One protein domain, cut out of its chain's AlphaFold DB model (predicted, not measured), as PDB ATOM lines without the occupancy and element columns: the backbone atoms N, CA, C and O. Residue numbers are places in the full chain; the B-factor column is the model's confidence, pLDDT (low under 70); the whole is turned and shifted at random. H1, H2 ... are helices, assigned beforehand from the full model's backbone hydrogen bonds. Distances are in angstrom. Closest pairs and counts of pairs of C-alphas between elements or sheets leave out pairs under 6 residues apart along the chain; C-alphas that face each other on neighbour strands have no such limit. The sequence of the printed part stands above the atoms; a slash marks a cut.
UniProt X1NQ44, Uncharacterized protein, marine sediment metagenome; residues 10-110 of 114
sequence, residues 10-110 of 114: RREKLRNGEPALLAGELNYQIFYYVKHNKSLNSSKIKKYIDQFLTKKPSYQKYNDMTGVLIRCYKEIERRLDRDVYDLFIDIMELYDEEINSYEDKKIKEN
ATOM      1  N   ARG A  10     -52.211  26.799  13.698       88.62
ATOM      2  CA  ARG A  10     -51.496  27.640  14.671       88.62
ATOM      3  C   ARG A  10     -51.674  27.176  16.115       88.62
ATOM      4  O   ARG A  10     -50.727  27.189  16.895       88.62
ATOM      5  N   ARG A  11     -52.884  26.755  16.489       87.69
ATOM      6  CA  ARG A  11     -53.153  26.256  17.849       87.69
ATOM      7  C   ARG A  11     -52.436  24.940  18.104       87.69
ATOM      8  O   ARG A  11     -51.958  24.729  19.213       87.69
ATOM      9  N   GLU A  12     -52.373  24.075  17.100       89.56
ATOM     10  CA  GLU A  12     -51.655  22.807  17.177       89.56
ATOM     11  C   GLU A  12     -50.150  23.032  17.351       89.56
ATOM     12  O   GLU A  12     -49.555  22.524  18.301       89.56
ATOM     13  N   LYS A  13     -49.567  23.917  16.542       91.25
ATOM     14  CA  LYS A  13     -48.183  24.385  16.679       91.25
ATOM     15  C   LYS A  13     -47.843  24.897  18.081       91.25
ATOM     16  O   LYS A  13     -46.858  24.464  18.677       91.25
ATOM     17  N   LEU A  14     -48.693  25.751  18.656       92.50
ATOM     18  CA  LEU A  14     -48.500  26.275  20.016       92.50
ATOM     19  C   LEU A  14     -48.557  25.176  21.091       92.50
ATOM     20  O   LEU A  14     -47.787  25.221  22.055       92.50
ATOM     21  N   ARG A  15     -49.434  24.171  20.932       89.19
ATOM     22  CA  ARG A  15     -49.492  22.997  21.828       89.19
ATOM     23  C   ARG A  15     -48.237  22.137  21.720       89.19
ATOM     24  O   ARG A  15     -47.772  21.624  22.732       89.19
ATOM     25  N   ASN A  16     -47.673  22.046  20.518       88.94
ATOM     26  CA  ASN A  16     -46.434  21.321  20.236       88.94
ATOM     27  C   ASN A  16     -45.168  22.117  20.608       88.94
ATOM     28  O   ASN A  16     -44.055  21.641  20.401       88.94
ATOM     29  N   GLY A  17     -45.320  23.298  21.218       84.75
ATOM     30  CA  GLY A  17     -44.217  24.066  21.793       84.75
ATOM     31  C   GLY A  17     -43.617  25.125  20.873       84.75
ATOM     32  O   GLY A  17     -42.562  25.667  21.210       84.75
ATOM     33  N   GLU A  18     -44.266  25.444  19.751       93.00
ATOM     34  CA  GLU A  18     -43.862  26.597  18.952       93.00
ATOM     35  C   GLU A  18     -44.027  27.896  19.772       93.00
ATOM     36  O   GLU A  18     -45.018  28.036  20.502       93.00
ATOM     37  N   PRO A  19     -43.071  28.843  19.694       93.69
ATOM     38  CA  PRO A  19     -43.166  30.126  20.386       93.69
ATOM     39  C   PRO A  19     -44.401  30.926  19.984       93.69
ATOM     40  O   PRO A  19     -44.735  31.008  18.800       93.69
ATOM     41  N   ALA A  20     -45.035  31.585  20.952       94.50
ATOM     42  CA  ALA A  20     -46.030  32.610  20.678       94.50
ATOM     43  C   ALA A  20     -45.381  33.831  20.004       94.50
ATOM     44  O   ALA A  20     -44.361  34.343  20.459       94.50
ATOM     45  N   LEU A  21     -46.002  34.333  18.940       92.44
ATOM     46  CA  LEU A  21     -45.566  35.530  18.216       92.44
ATOM     47  C   LEU A  21     -46.368  36.757  18.658       92.44
ATOM     48  O   LEU A  21     -45.815  37.852  18.781       92.44
ATOM     49  N   LEU A  22     -47.657  36.555  18.954       94.06
ATOM     50  CA  LEU A  22     -48.615  37.590  19.346       94.06
ATOM     51  C   LEU A  22     -49.131  37.377  20.774       94.06
ATOM     52  O   LEU A  22     -49.199  36.250  21.261       94.06
ATOM     53  N   ALA A  23     -49.571  38.454  21.425       95.06
ATOM     54  CA  ALA A  23     -50.106  38.409  22.788       95.06
ATOM     55  C   ALA A  23     -51.269  37.403  22.945       95.06
ATOM     56  O   ALA A  23     -51.330  36.641  23.907       95.06
ATOM     57  N   GLY A  24     -52.159  37.325  21.948       93.31
ATOM     58  CA  GLY A  24     -53.256  36.349  21.938       93.31
ATOM     59  C   GLY A  24     -52.785  34.888  21.881       93.31
ATOM     60  O   GLY A  24     -53.460  34.006  22.405       93.31
ATOM     61  N   GLU A  25     -51.617  34.628  21.291       95.38
ATOM     62  CA  GLU A  25     -51.007  33.295  21.242       95.38
ATOM     63  C   GLU A  25     -50.368  32.911  22.568       95.38
ATOM     64  O   GLU A  25     -50.536  31.776  23.011       95.38
ATOM     65  N   LEU A  26     -49.709  33.865  23.232       96.75
ATOM     66  CA  LEU A  26     -49.159  33.652  24.566       96.75
ATOM     67  C   LEU A  26     -50.284  33.371  25.569       96.75
ATOM     68  O   LEU A  26     -50.211  32.399  26.316       96.75
ATOM     69  N   ASN A  27     -51.366  34.158  25.520       96.50
ATOM     70  CA  ASN A  27     -52.549  33.923  26.347       96.50
ATOM     71  C   ASN A  27     -53.114  32.513  26.112       96.50
ATOM     72  O   ASN A  27     -53.321  31.770  27.069       96.50
ATOM     73  N   TYR A  28     -53.278  32.109  24.845       95.12
ATOM     74  CA  TYR A  28     -53.734  30.762  24.509       95.12
ATOM     75  C   TYR A  28     -52.819  29.674  25.081       95.12
ATOM     76  O   TYR A  28     -53.314  28.698  25.646       95.12
ATOM     77  N   GLN A  29     -51.501  29.825  24.938       95.12
ATOM     78  CA  GLN A  29     -50.522  28.834  25.375       95.12
ATOM     79  C   GLN A  29     -50.524  28.671  26.903       95.12
ATOM     80  O   GLN A  29     -50.586  27.541  27.393       95.12
ATOM     81  N   ILE A  30     -50.546  29.782  27.648       96.81
ATOM     82  CA  ILE A  30     -50.621  29.786  29.117       96.81
ATOM     83  C   ILE A  30     -51.962  29.218  29.589       96.81
ATOM     84  O   ILE A  30     -51.981  28.298  30.406       96.81
ATOM     85  N   PHE A  31     -53.082  29.695  29.037       96.56
ATOM     86  CA  PHE A  31     -54.411  29.199  29.398       96.56
ATOM     87  C   PHE A  31     -54.535  27.696  29.133       96.56
ATOM     88  O   PHE A  31     -55.023  26.943  29.977       96.56
ATOM     89  N   TYR A  32     -54.075  27.234  27.966       95.62
ATOM     90  CA  TYR A  32     -54.095  25.818  27.611       95.62
ATOM     91  C   TYR A  32     -53.256  24.987  28.584       95.62
ATOM     92  O   TYR A  32     -53.720  23.937  29.030       95.62
ATOM     93  N   TYR A  33     -52.060  25.463  28.940       96.12
ATOM     94  CA  TYR A  33     -51.210  24.816  29.934       96.12
ATOM     95  C   TYR A  33     -51.922  24.705  31.287       96.12
ATOM     96  O   TYR A  33     -52.078  23.592  31.792       96.12
ATOM     97  N   VAL A  34     -52.441  25.809  31.831       96.31
ATOM     98  CA  VAL A  34     -53.148  25.809  33.122       96.31
ATOM     99  C   VAL A  34     -54.368  24.888  33.087       96.31
ATOM    100  O   VAL A  34     -54.562  24.087  33.999       96.31
ATOM    101  N   LYS A  35     -55.157  24.917  32.009       96.06
ATOM    102  CA  LYS A  35     -56.351  24.074  31.860       96.06
ATOM    103  C   LYS A  35     -56.055  22.573  31.956       96.06
ATOM    104  O   LYS A  35     -56.885  21.834  32.476       96.06
ATOM    105  N   HIS A  36     -54.911  22.117  31.447       95.81
ATOM    106  CA  HIS A  36     -54.598  20.684  31.350       95.81
ATOM    107  C   HIS A  36     -53.603  20.196  32.411       95.81
ATOM    108  O   HIS A  36     -53.272  19.014  32.424       95.81
ATOM    109  N   ASN A  37     -53.136  21.069  33.308       95.19
ATOM    110  CA  ASN A  37     -52.166  20.712  34.341       95.19
ATOM    111  C   ASN A  37     -52.727  21.002  35.735       95.19
ATOM    112  O   ASN A  37     -53.094  22.134  36.054       95.19
ATOM    113  N   LYS A  38     -52.776  19.967  36.585       89.69
ATOM    114  CA  LYS A  38     -53.209  20.099  37.985       89.69
ATOM    115  C   LYS A  38     -52.202  20.914  38.796       89.69
ATOM    116  O   LYS A  38     -52.587  21.891  39.424       89.69
ATOM    117  N   SER A  39     -50.923  20.547  38.715       92.06
ATOM    118  CA  SER A  39     -49.822  21.296  39.325       92.06
ATOM    119  C   SER A  39     -49.212  22.258  38.308       92.06
ATOM    120  O   SER A  39     -48.926  21.863  37.174       92.06
ATOM    121  N   LEU A  40     -49.056  23.519  38.703       93.62
ATOM    122  CA  LEU A  40     -48.509  24.572  37.854       93.62
ATOM    123  C   LEU A  40     -47.016  24.731  38.126       93.62
ATOM    124  O   LEU A  40     -46.573  24.718  39.268       93.62
ATOM    125  N   ASN A  41     -46.244  24.884  37.057       91.88
ATOM    126  CA  ASN A  41     -44.806  25.080  37.109       91.88
ATOM    127  C   ASN A  41     -44.477  26.471  36.552       91.88
ATOM    128  O   ASN A  41     -44.640  26.714  35.350       91.88
ATOM    129  N   SER A  42     -44.010  27.369  37.423       93.81
ATOM    130  CA  SER A  42     -43.622  28.738  37.063       93.81
ATOM    131  C   SER A  42     -42.556  28.756  35.965       93.81
ATOM    132  O   SER A  42     -42.709  29.477  34.984       93.81
ATOM    133  N   SER A  43     -41.552  27.874  36.026       94.62
ATOM    134  CA  SER A  43     -40.505  27.754  35.001       94.62
ATOM    135  C   SER A  43     -41.053  27.402  33.617       94.62
ATOM    136  O   SER A  43     -40.495  27.820  32.600       94.62
ATOM    137  N   LYS A  44     -42.159  26.648  33.535       95.06
ATOM    138  CA  LYS A  44     -42.801  26.334  32.249       95.06
ATOM    139  C   LYS A  44     -43.461  27.568  31.637       95.06
ATOM    140  O   LYS A  44     -43.319  27.785  30.435       95.06
ATOM    141  N   ILE A  45     -44.147  28.365  32.451       96.19
ATOM    142  CA  ILE A  45     -44.786  29.612  32.014       96.19
ATOM    143  C   ILE A  45     -43.718  30.649  31.660       96.19
ATOM    144  O   ILE A  45     -43.781  31.232  30.580       96.19
ATOM    145  N   LYS A  46     -42.680  30.781  32.494       96.12
ATOM    146  CA  LYS A  46     -41.504  31.610  32.213       96.12
ATOM    147  C   LYS A  46     -40.887  31.256  30.862       96.12
ATOM    148  O   LYS A  46     -40.623  32.141  30.061       96.12
ATOM    149  N   LYS A  47     -40.749  29.965  30.539       96.19
ATOM    150  CA  LYS A  47     -40.252  29.534  29.223       96.19
ATOM    151  C   LYS A  47     -41.119  30.050  28.067       96.19
ATOM    152  O   LYS A  47     -40.563  30.456  27.051       96.19
ATOM    153  N   TYR A  48     -42.448  30.038  28.197       97.06
ATOM    154  CA  TYR A  48     -43.335  30.604  27.172       97.06
ATOM    155  C   TYR A  48     -43.133  32.114  27.014       97.06
ATOM    156  O   TYR A  48     -43.110  32.619  25.892       97.06
ATOM    157  N   ILE A  49     -42.938  32.822  28.127       96.94
ATOM    158  CA  ILE A  49     -42.685  34.264  28.134       96.94
ATOM    159  C   ILE A  49     -41.319  34.591  27.525       96.94
ATOM    160  O   ILE A  49     -41.255  35.414  26.618       96.94
ATOM    161  N   ASP A  50     -40.249  33.909  27.934       96.25
ATOM    162  CA  ASP A  50     -38.900  34.098  27.386       96.25
ATOM    163  C   ASP A  50     -38.895  33.887  25.859       96.25
ATOM    164  O   ASP A  50     -38.294  34.651  25.099       96.25
ATOM    165  N   GLN A  51     -39.625  32.871  25.385       96.25
ATOM    166  CA  GLN A  51     -39.815  32.612  23.958       96.25
ATOM    167  C   GLN A  51     -40.593  33.734  23.247       96.25
ATOM    168  O   GLN A  51     -40.270  34.064  22.107       96.25
ATOM    169  N   PHE A  52     -41.590  34.329  23.907       96.38
ATOM    170  CA  PHE A  52     -42.396  35.431  23.373       96.38
ATOM    171  C   PHE A  52     -41.650  36.775  23.339       96.38
ATOM    172  O   PHE A  52     -41.823  37.549  22.388       96.38
ATOM    173  N   LEU A  53     -40.846  37.056  24.371       94.88
ATOM    174  CA  LEU A  53     -40.042  38.272  24.520       94.88
ATOM    175  C   LEU A  53     -38.830  38.273  23.583       94.88
ATOM    176  O   LEU A  53     -38.440  39.333  23.095       94.88
ATOM    177  N   THR A  54     -38.296  37.094  23.242       91.62
ATOM    178  CA  THR A  54     -37.060  36.921  22.457       91.62
ATOM    179  C   THR A  54     -35.826  37.502  23.173       91.62
ATOM    180  O   THR A  54     -35.896  37.883  24.334       91.62
ATOM    181  N   LYS A  55     -34.656  37.554  22.514       87.88
ATOM    182  CA  LYS A  55     -33.402  38.035  23.139       87.88
ATOM    183  C   LYS A  55     -33.348  39.551  23.370       87.88
ATOM    184  O   LYS A  55     -32.553  40.000  24.186       87.88
ATOM    185  N   LYS A  56     -34.099  40.335  22.591       85.56
ATOM    186  CA  LYS A  56     -34.128  41.807  22.661       85.56
ATOM    187  C   LYS A  56     -35.579  42.295  22.569       85.56
ATOM    188  O   LYS A  56     -35.978  42.793  21.514       85.56
ATOM    189  N   PRO A  57     -36.386  42.084  23.618       87.69
ATOM    190  CA  PRO A  57     -37.766  42.551  23.648       87.69
ATOM    191  C   PRO A  57     -37.846  44.074  23.523       87.69
ATOM    192  O   PRO A  57     -36.988  44.811  24.001       87.69
ATOM    193  N   SER A  58     -38.902  44.554  22.871       89.19
ATOM    194  CA  SER A  58     -39.296  45.957  22.961       89.19
ATOM    195  C   SER A  58     -40.097  46.192  24.242       89.19
ATOM    196  O   SER A  58     -40.713  45.272  24.778       89.19
ATOM    197  N   TYR A  59     -40.179  47.441  24.696       87.94
ATOM    198  CA  TYR A  59     -41.054  47.802  25.814       87.94
ATOM    199  C   TYR A  59     -42.527  47.413  25.558       87.94
ATOM    200  O   TYR A  59     -43.192  46.864  26.432       87.94
ATOM    201  N   GLN A  60     -43.013  47.555  24.315       90.62
ATOM    202  CA  GLN A  60     -44.345  47.072  23.928       90.62
ATOM    203  C   GLN A  60     -44.518  45.565  24.171       90.62
ATOM    204  O   GLN A  60     -45.593  45.132  24.574       90.62
ATOM    205  N   LYS A  61     -43.475  44.756  23.954       93.25
ATOM    206  CA  LYS A  61     -43.517  43.308  24.207       93.25
ATOM    207  C   LYS A  61     -43.623  42.983  25.699       93.25
ATOM    208  O   LYS A  61     -44.329  42.035  26.038       93.25
ATOM    209  N   TYR A  62     -42.991  43.766  26.572       94.31
ATOM    210  CA  TYR A  62     -43.194  43.646  28.019       94.31
ATOM    211  C   TYR A  62     -44.620  44.036  28.425       94.31
ATOM    212  O   TYR A  62     -45.271  43.274  29.132       94.31
ATOM    213  N   ASN A  63     -45.159  45.138  27.892       92.56
ATOM    214  CA  ASN A  63     -46.554  45.536  28.134       92.56
ATOM    215  C   ASN A  63     -47.569  44.505  27.624       92.56
ATOM    216  O   ASN A  63     -48.588  44.239  28.263       92.56
ATOM    217  N   ASP A  64     -47.294  43.893  26.473       95.62
ATOM    218  CA  ASP A  64     -48.107  42.798  25.956       95.62
ATOM    219  C   ASP A  64     -48.055  41.588  26.899       95.62
ATOM    220  O   ASP A  64     -49.087  40.972  27.153       95.62
ATOM    221  N   MET A  65     -46.874  41.251  27.428       96.19
ATOM    222  CA  MET A  65     -46.672  40.146  28.367       96.19
ATOM    223  C   MET A  65     -47.431  40.367  29.684       96.19
ATOM    224  O   MET A  65     -48.222  39.502  30.071       96.19
ATOM    225  N   THR A  66     -47.284  41.531  30.323       95.56
ATOM    226  CA  THR A  66     -47.998  41.858  31.571       95.56
ATOM    227  C   THR A  66     -49.509  41.889  31.341       95.56
ATOM    228  O   THR A  66     -50.285  41.276  32.081       95.56
ATOM    229  N   GLY A  67     -49.947  42.499  30.235       96.19
ATOM    230  CA  GLY A  67     -51.344  42.498  29.813       96.19
ATOM    231  C   GLY A  67     -51.897  41.086  29.591       96.19
ATOM    232  O   GLY A  67     -53.039  40.805  29.970       96.19
ATOM    233  N   VAL A  68     -51.103  40.181  29.011       97.62
ATOM    234  CA  VAL A  68     -51.475  38.771  28.842       97.62
ATOM    235  C   VAL A  68     -51.653  38.087  30.186       97.62
ATOM    236  O   VAL A  68     -52.691  37.454  30.363       97.62
ATOM    237  N   LEU A  69     -50.704  38.218  31.114       97.19
ATOM    238  CA  LEU A  69     -50.774  37.561  32.421       97.19
ATOM    239  C   LEU A  69     -52.022  37.997  33.194       97.19
ATOM    240  O   LEU A  69     -52.839  37.151  33.558       97.19
ATOM    241  N   ILE A  70     -52.274  39.304  33.308       96.94
ATOM    242  CA  ILE A  70     -53.463  39.826  33.999       96.94
ATOM    243  C   ILE A  70     -54.766  39.353  33.342       96.94
ATOM    244  O   ILE A  70     -55.723  38.973  34.025       96.94
ATOM    245  N   ARG A  71     -54.846  39.373  32.006       96.12
ATOM    246  CA  ARG A  71     -56.054  38.922  31.294       96.12
ATOM    247  C   ARG A  71     -56.244  37.412  31.391       96.12
ATOM    248  O   ARG A  71     -57.385  36.969  31.493       96.12
ATOM    249  N   CYS A  72     -55.157  36.649  31.358       96.75
ATOM    250  CA  CYS A  72     -55.178  35.197  31.449       96.75
ATOM    251  C   CYS A  72     -55.603  34.748  32.851       96.75
ATOM    252  O   CYS A  72     -56.481  33.900  32.945       96.75
ATOM    253  N   TYR A  73     -55.101  35.389  33.915       96.88
ATOM    254  CA  TYR A  73     -55.551  35.155  35.294       96.88
ATOM    255  C   TYR A  73     -57.075  35.310  35.406       96.88
ATOM    256  O   TYR A  73     -57.772  34.354  35.736       96.88
ATOM    257  N   LYS A  74     -57.612  36.466  34.990       96.69
ATOM    258  CA  LYS A  74     -59.062  36.734  35.023       96.69
ATOM    259  C   LYS A  74     -59.871  35.745  34.188       96.69
ATOM    260  O   LYS A  74     -61.066  35.562  34.406       96.69
ATOM    261  N   GLU A  75     -59.294  35.193  33.125       96.75
ATOM    262  CA  GLU A  75     -59.957  34.177  32.310       96.75
ATOM    263  C   GLU A  75     -59.931  32.796  32.975       96.75
ATOM    264  O   GLU A  75     -60.944  32.099  32.943       96.75
ATOM    265  N   ILE A  76     -58.807  32.415  33.584       97.06
ATOM    266  CA  ILE A  76     -58.628  31.166  34.331       97.06
ATOM    267  C   ILE A  76     -59.574  31.130  35.528       97.06
ATOM    268  O   ILE A  76     -60.321  30.166  35.658       97.06
ATOM    269  N   GLU A  77     -59.617  32.194  36.326       97.12
ATOM    270  CA  GLU A  77     -60.532  32.332  37.460       97.12
ATOM    271  C   GLU A  77     -61.991  32.141  37.007       97.12
ATOM    272  O   GLU A  77     -62.676  31.230  37.459       97.12
ATOM    273  N   ARG A  78     -62.442  32.897  35.995       96.94
ATOM    274  CA  ARG A  78     -63.832  32.829  35.502       96.94
ATOM    275  C   ARG A  78     -64.232  31.494  34.873       96.94
ATOM    276  O   ARG A  78     -65.414  31.167  34.868       96.94
ATOM    277  N   ARG A  79     -63.304  30.783  34.223       97.12
ATOM    278  CA  ARG A  79     -63.624  29.576  33.433       97.12
ATOM    279  C   ARG A  79     -63.298  28.275  34.142       97.12
ATOM    280  O   ARG A  79     -63.886  27.255  33.794       97.12
ATOM    281  N   LEU A  80     -62.309  28.295  35.026       96.50
ATOM    282  CA  LEU A  80     -61.752  27.108  35.661       96.50
ATOM    283  C   LEU A  80     -61.882  27.143  37.185       96.50
ATOM    284  O   LEU A  80     -61.575  26.122  37.789       96.50
ATOM    285  N   ASP A  81     -62.314  28.266  37.775       96.62
ATOM    286  CA  ASP A  81     -62.416  28.457  39.229       96.62
ATOM    287  C   ASP A  81     -61.088  28.155  39.942       96.62
ATOM    288  O   ASP A  81     -60.994  27.389  40.898       96.62
ATOM    289  N   ARG A  82     -60.000  28.690  39.375       95.38
ATOM    290  CA  ARG A  82     -58.638  28.520  39.886       95.38
ATOM    291  C   ARG A  82     -58.005  29.874  40.113       95.38
ATOM    292  O   ARG A  82     -57.899  30.658  39.171       95.38
ATOM    293  N   ASP A  83     -57.515  30.085  41.326       95.06
ATOM    294  CA  ASP A  83     -56.670  31.228  41.621       95.06
ATOM    295  C   ASP A  83     -55.226  30.944  41.188       95.06
ATOM    296  O   ASP A  83     -54.633  29.916  41.524       95.06
ATOM    297  N   VAL A  84     -54.699  31.841  40.362       96.25
ATOM    298  CA  VAL A  84     -53.324  31.822  39.844       96.25
ATOM    299  C   VAL A  84     -52.690  33.210  39.936       96.25
ATOM    300  O   VAL A  84     -51.693  33.462  39.261       96.25
ATOM    301  N   TYR A  85     -53.295  34.119  40.709       96.12
ATOM    302  CA  TYR A  85     -52.891  35.516  40.786       96.12
ATOM    303  C   TYR A  85     -51.440  35.650  41.250       96.12
ATOM    304  O   TYR A  85     -50.615  36.140  40.479       96.12
ATOM    305  N   ASP A  86     -51.118  35.114  42.430       95.94
ATOM    306  CA  ASP A  86     -49.775  35.199  43.021       95.94
ATOM    307  C   ASP A  86     -48.712  34.613  42.084       95.94
ATOM    308  O   ASP A  86     -47.716  35.257  41.784       95.94
ATOM    309  N   LEU A  87     -48.990  33.447  41.485       95.81
ATOM    310  CA  LEU A  87     -48.093  32.820  40.509       95.81
ATOM    311  C   LEU A  87     -47.768  33.747  39.328       95.81
ATOM    312  O   LEU A  87     -46.658  33.713  38.803       95.81
ATOM    313  N   PHE A  88     -48.748  34.502  38.833       97.19
ATOM    314  CA  PHE A  88     -48.532  35.392  37.695       97.19
ATOM    315  C   PHE A  88     -47.846  36.693  38.105       97.19
ATOM    316  O   PHE A  88     -47.067  37.200  37.302       97.19
ATOM    317  N   ILE A  89     -48.087  37.194  39.320       95.81
ATOM    318  CA  ILE A  89     -47.342  38.324  39.889       95.81
ATOM    319  C   ILE A  89     -45.869  37.952  40.061       95.81
ATOM    320  O   ILE A  89     -45.028  38.619  39.464       95.81
ATOM    321  N   ASP A  90     -45.570  36.823  40.711       95.50
ATOM    322  CA  ASP A  90     -44.198  36.326  40.895       95.50
ATOM    323  C   ASP A  90     -43.444  36.234  39.559       95.50
ATOM    324  O   ASP A  90     -42.259  36.534  39.462       95.50
ATOM    325  N   ILE A  91     -44.130  35.805  38.493       96.06
ATOM    326  CA  ILE A  91     -43.541  35.704  37.154       96.06
ATOM    327  C   ILE A  91     -43.285  37.079  36.531       96.06
ATOM    328  O   ILE A  91     -42.304  37.213  35.803       96.06
ATOM    329  N   MET A  92     -44.152  38.070  36.757       95.00
ATOM    330  CA  MET A  92     -43.929  39.434  36.266       95.00
ATOM    331  C   MET A  92     -42.700  40.055  36.923       95.00
ATOM    332  O   MET A  92     -41.873  40.610  36.205       95.00
ATOM    333  N   GLU A  93     -42.555  39.881  38.238       94.94
ATOM    334  CA  GLU A  93     -41.449  40.440  39.025       94.94
ATOM    335  C   GLU A  93     -40.073  39.947  38.543       94.94
ATOM    336  O   GLU A  93     -39.080  40.668  38.628       94.94
ATOM    337  N   LEU A  94     -40.002  38.757  37.927       94.75
ATOM    338  CA  LEU A  94     -38.776  38.251  37.289       94.75
ATOM    339  C   LEU A  94     -38.260  39.121  36.132       94.75
ATOM    340  O   LEU A  94     -37.154  38.865  35.658       94.75
ATOM    341  N   TYR A  95     -39.059  40.071  35.641       94.50
ATOM    342  CA  TYR A  95     -38.720  40.969  34.536       94.50
ATOM    343  C   TYR A  95     -38.706  42.450  34.952       94.50
ATOM    344  O   TYR A  95     -38.607  43.325  34.086       94.50
ATOM    345  N   ASP A  96     -38.839  42.751  36.248       92.25
ATOM    346  CA  ASP A  96     -38.952  44.128  36.742       92.25
ATOM    347  C   ASP A  96     -37.693  44.945  36.461       92.25
ATOM    348  O   ASP A  96     -37.797  46.105  36.070       92.25
ATOM    349  N   GLU A  97     -36.502  44.361  36.606       91.06
ATOM    350  CA  GLU A  97     -35.245  45.063  36.318       91.06
ATOM    351  C   GLU A  97     -35.195  45.539  34.861       91.06
ATOM    352  O   GLU A  97     -34.886  46.705  34.585       91.06
ATOM    353  N   GLU A  98     -35.543  44.668  33.908       90.00
ATOM    354  CA  GLU A  98     -35.574  45.043  32.502       90.00
ATOM    355  C   GLU A  98     -36.661  46.078  32.219       90.00
ATOM    356  O   GLU A  98     -36.377  47.059  31.530       90.00
ATOM    357  N   ILE A  99     -37.874  45.905  32.755       89.44
ATOM    358  CA  ILE A  99     -38.991  46.844  32.568       89.44
ATOM    359  C   ILE A  99     -38.634  48.228  33.121       89.44
ATOM    360  O   ILE A  99     -38.751  49.221  32.396       89.44
ATOM    361  N   ASN A 100     -38.115  48.293  34.347       89.50
ATOM    362  CA  ASN A 100     -37.696  49.532  34.999       89.50
ATOM    363  C   ASN A 100     -36.610  50.245  34.191       89.50
ATOM    364  O   ASN A 100     -36.664  51.460  34.029       89.50
ATOM    365  N   SER A 101     -35.686  49.507  33.567       87.75
ATOM    366  CA  SER A 101     -34.670  50.117  32.701       87.75
ATOM    367  C   SER A 101     -35.260  50.868  31.493       87.75
ATOM    368  O   SER A 101     -34.650  51.825  31.005       87.75
ATOM    369  N   TYR A 102     -36.428  50.449  30.989       83.75
ATOM    370  CA  TYR A 102     -37.149  51.165  29.934       83.75
ATOM    371  C   TYR A 102     -37.941  52.347  30.495       83.75
ATOM    372  O   TYR A 102     -37.919  53.413  29.877       83.75
ATOM    373  N   GLU A 103     -38.601  52.190  31.645       83.44
ATOM    374  CA  GLU A 103     -39.317  53.291  32.308       83.44
ATOM    375  C   GLU A 103     -38.362  54.423  32.698       83.44
ATOM    376  O   GLU A 103     -38.626  55.580  32.392       83.44
ATOM    377  N   ASP A 104     -37.196  54.101  33.256       85.06
ATOM    378  CA  ASP A 104     -36.170  55.077  33.619       85.06
ATOM    379  C   ASP A 104     -35.662  55.854  32.402       85.06
ATOM    380  O   ASP A 104     -35.454  57.068  32.469       85.06
ATOM    381  N   LYS A 105     -35.458  55.170  31.265       82.06
ATOM    382  CA  LYS A 105     -35.105  55.836  30.000       82.06
ATOM    383  C   LYS A 105     -36.218  56.767  29.555       82.06
ATOM    384  O   LYS A 105     -35.937  57.910  29.223       82.06
ATOM    385  N   LYS A 106     -37.469  56.310  29.603       77.38
ATOM    386  CA  LYS A 106     -38.637  57.111  29.234       77.38
ATOM    387  C   LYS A 106     -38.795  58.337  30.133       77.38
ATOM    388  O   LYS A 106     -39.110  59.399  29.610       77.38
ATOM    389  N   ILE A 107     -38.574  58.211  31.442       82.31
ATOM    390  CA  ILE A 107     -38.609  59.325  32.400       82.31
ATOM    391  C   ILE A 107     -37.497  60.326  32.078       82.31
ATOM    392  O   ILE A 107     -37.760  61.518  32.004       82.31
ATOM    393  N   LYS A 108     -36.272  59.855  31.809       81.38
ATOM    394  CA  LYS A 108     -35.149  60.725  31.418       81.38
ATOM    395  C   LYS A 108     -35.370  61.414  30.070       81.38
ATOM    396  O   LYS A 108     -35.027  62.581  29.915       81.38
ATOM    397  N   GLU A 109     -35.917  60.710  29.087       79.50
ATOM    398  CA  GLU A 109     -36.156  61.245  27.741       79.50
ATOM    399  C   GLU A 109     -37.357  62.197  27.699       79.50
ATOM    400  O   GLU A 109     -37.318  63.193  26.984       79.50
ATOM    401  N   ASN A 110     -38.395  61.930  28.496       74.00
ATOM    402  CA  ASN A 110     -39.602  62.752  28.594       74.00
ATOM    403  C   ASN A 110     -39.626  63.543  29.906       74.00
ATOM    404  O   ASN A 110     -40.677  63.614  30.535       74.00
TER     405      ASN A 110
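What this domain is: This is residues 10 to 110 of the 114 residues of an uncharacterized protein of marine sediment metagenome (UniProt X1NQ44). A three-helix bundle, H2, H3 and H4 side by side and running up and down, makes the core, with H5 folded back along the longest helix, H4, and short H1 packed on H2 alone. H6 leaves one end of this body, and residues 104 to 110 stick out as an arm. The printed part has 101 residues with six named helices, H1 to H6 in order along the chain, and no named strand, and its class is all helix. The whole is compact, with a radius of gyration of the C-alphas of 14.0 A, yet elongated in outline, spanning 44 by 27 by 20 A.

Where its parts are: Find C-alpha 59 at (-41.054, 47.802, 25.814); from there H4, residues 59 to 80, runs 30.9 A to C-alpha 80 at (-61.752, 27.108, 35.661). Look before it for H2, residues 23 to 36, 20.2 A long, and H3, residues 42 to 53, 16.2 A long. H5 is residues 85 to 93, 12.6 A long. H1, residues 10 to 15, spans 8.8 A. H6, residues 96 to 109, runs 19.5 A and ends at C-alpha 109, at (-36.156, 61.245, 27.741).

How they stand to each other: Start at H4, the hub, which touches four other helices. It touches H2, the closest C-alphas being those of Asn 27 and Val 68, 5.6 A apart; they run the same way at 35.1 degrees, only just a steep tilt. H4 and H3 form a helical hairpin, opposite ways at a steep tilt of 42 degrees; they touch through residues 61 to 65 and 49 to 53 alone, closest at the C-alphas of Leu 53 and Lys 61, 6.1 A. H2 and H3 are another, at a shallow tilt of 18 degrees, closest at the C-alphas of Ile 30 and Ile 45, 6.5 A; H2 touches H3 with residues 26 to 30 alone. H4 and H5 are a third, at 11 degrees, a shallow tilt, closest at the C-alphas of Tyr 73 and Tyr 85, 6.1 A; H4 uses residues 66 to 73 alone. H6 only just touches H4, with 3 pairs of C-alphas within 8 A, the closest those of Tyr 59 and Tyr 102, 6.6 A. H1 touches H2, closest at the C-alphas of Leu 14 and Gln 29, 6.3 A, and is apart from H4. In H1 to H6 every O i to N i+4 pair is within hydrogen-bond range.

The domain as a whole: The two C-alphas farthest apart are those of Lys 38 and Asn 110, at 45.7 A. The printed part has no cut and no long link. Its mean pLDDT is 92.9, and no printed residue is under 70.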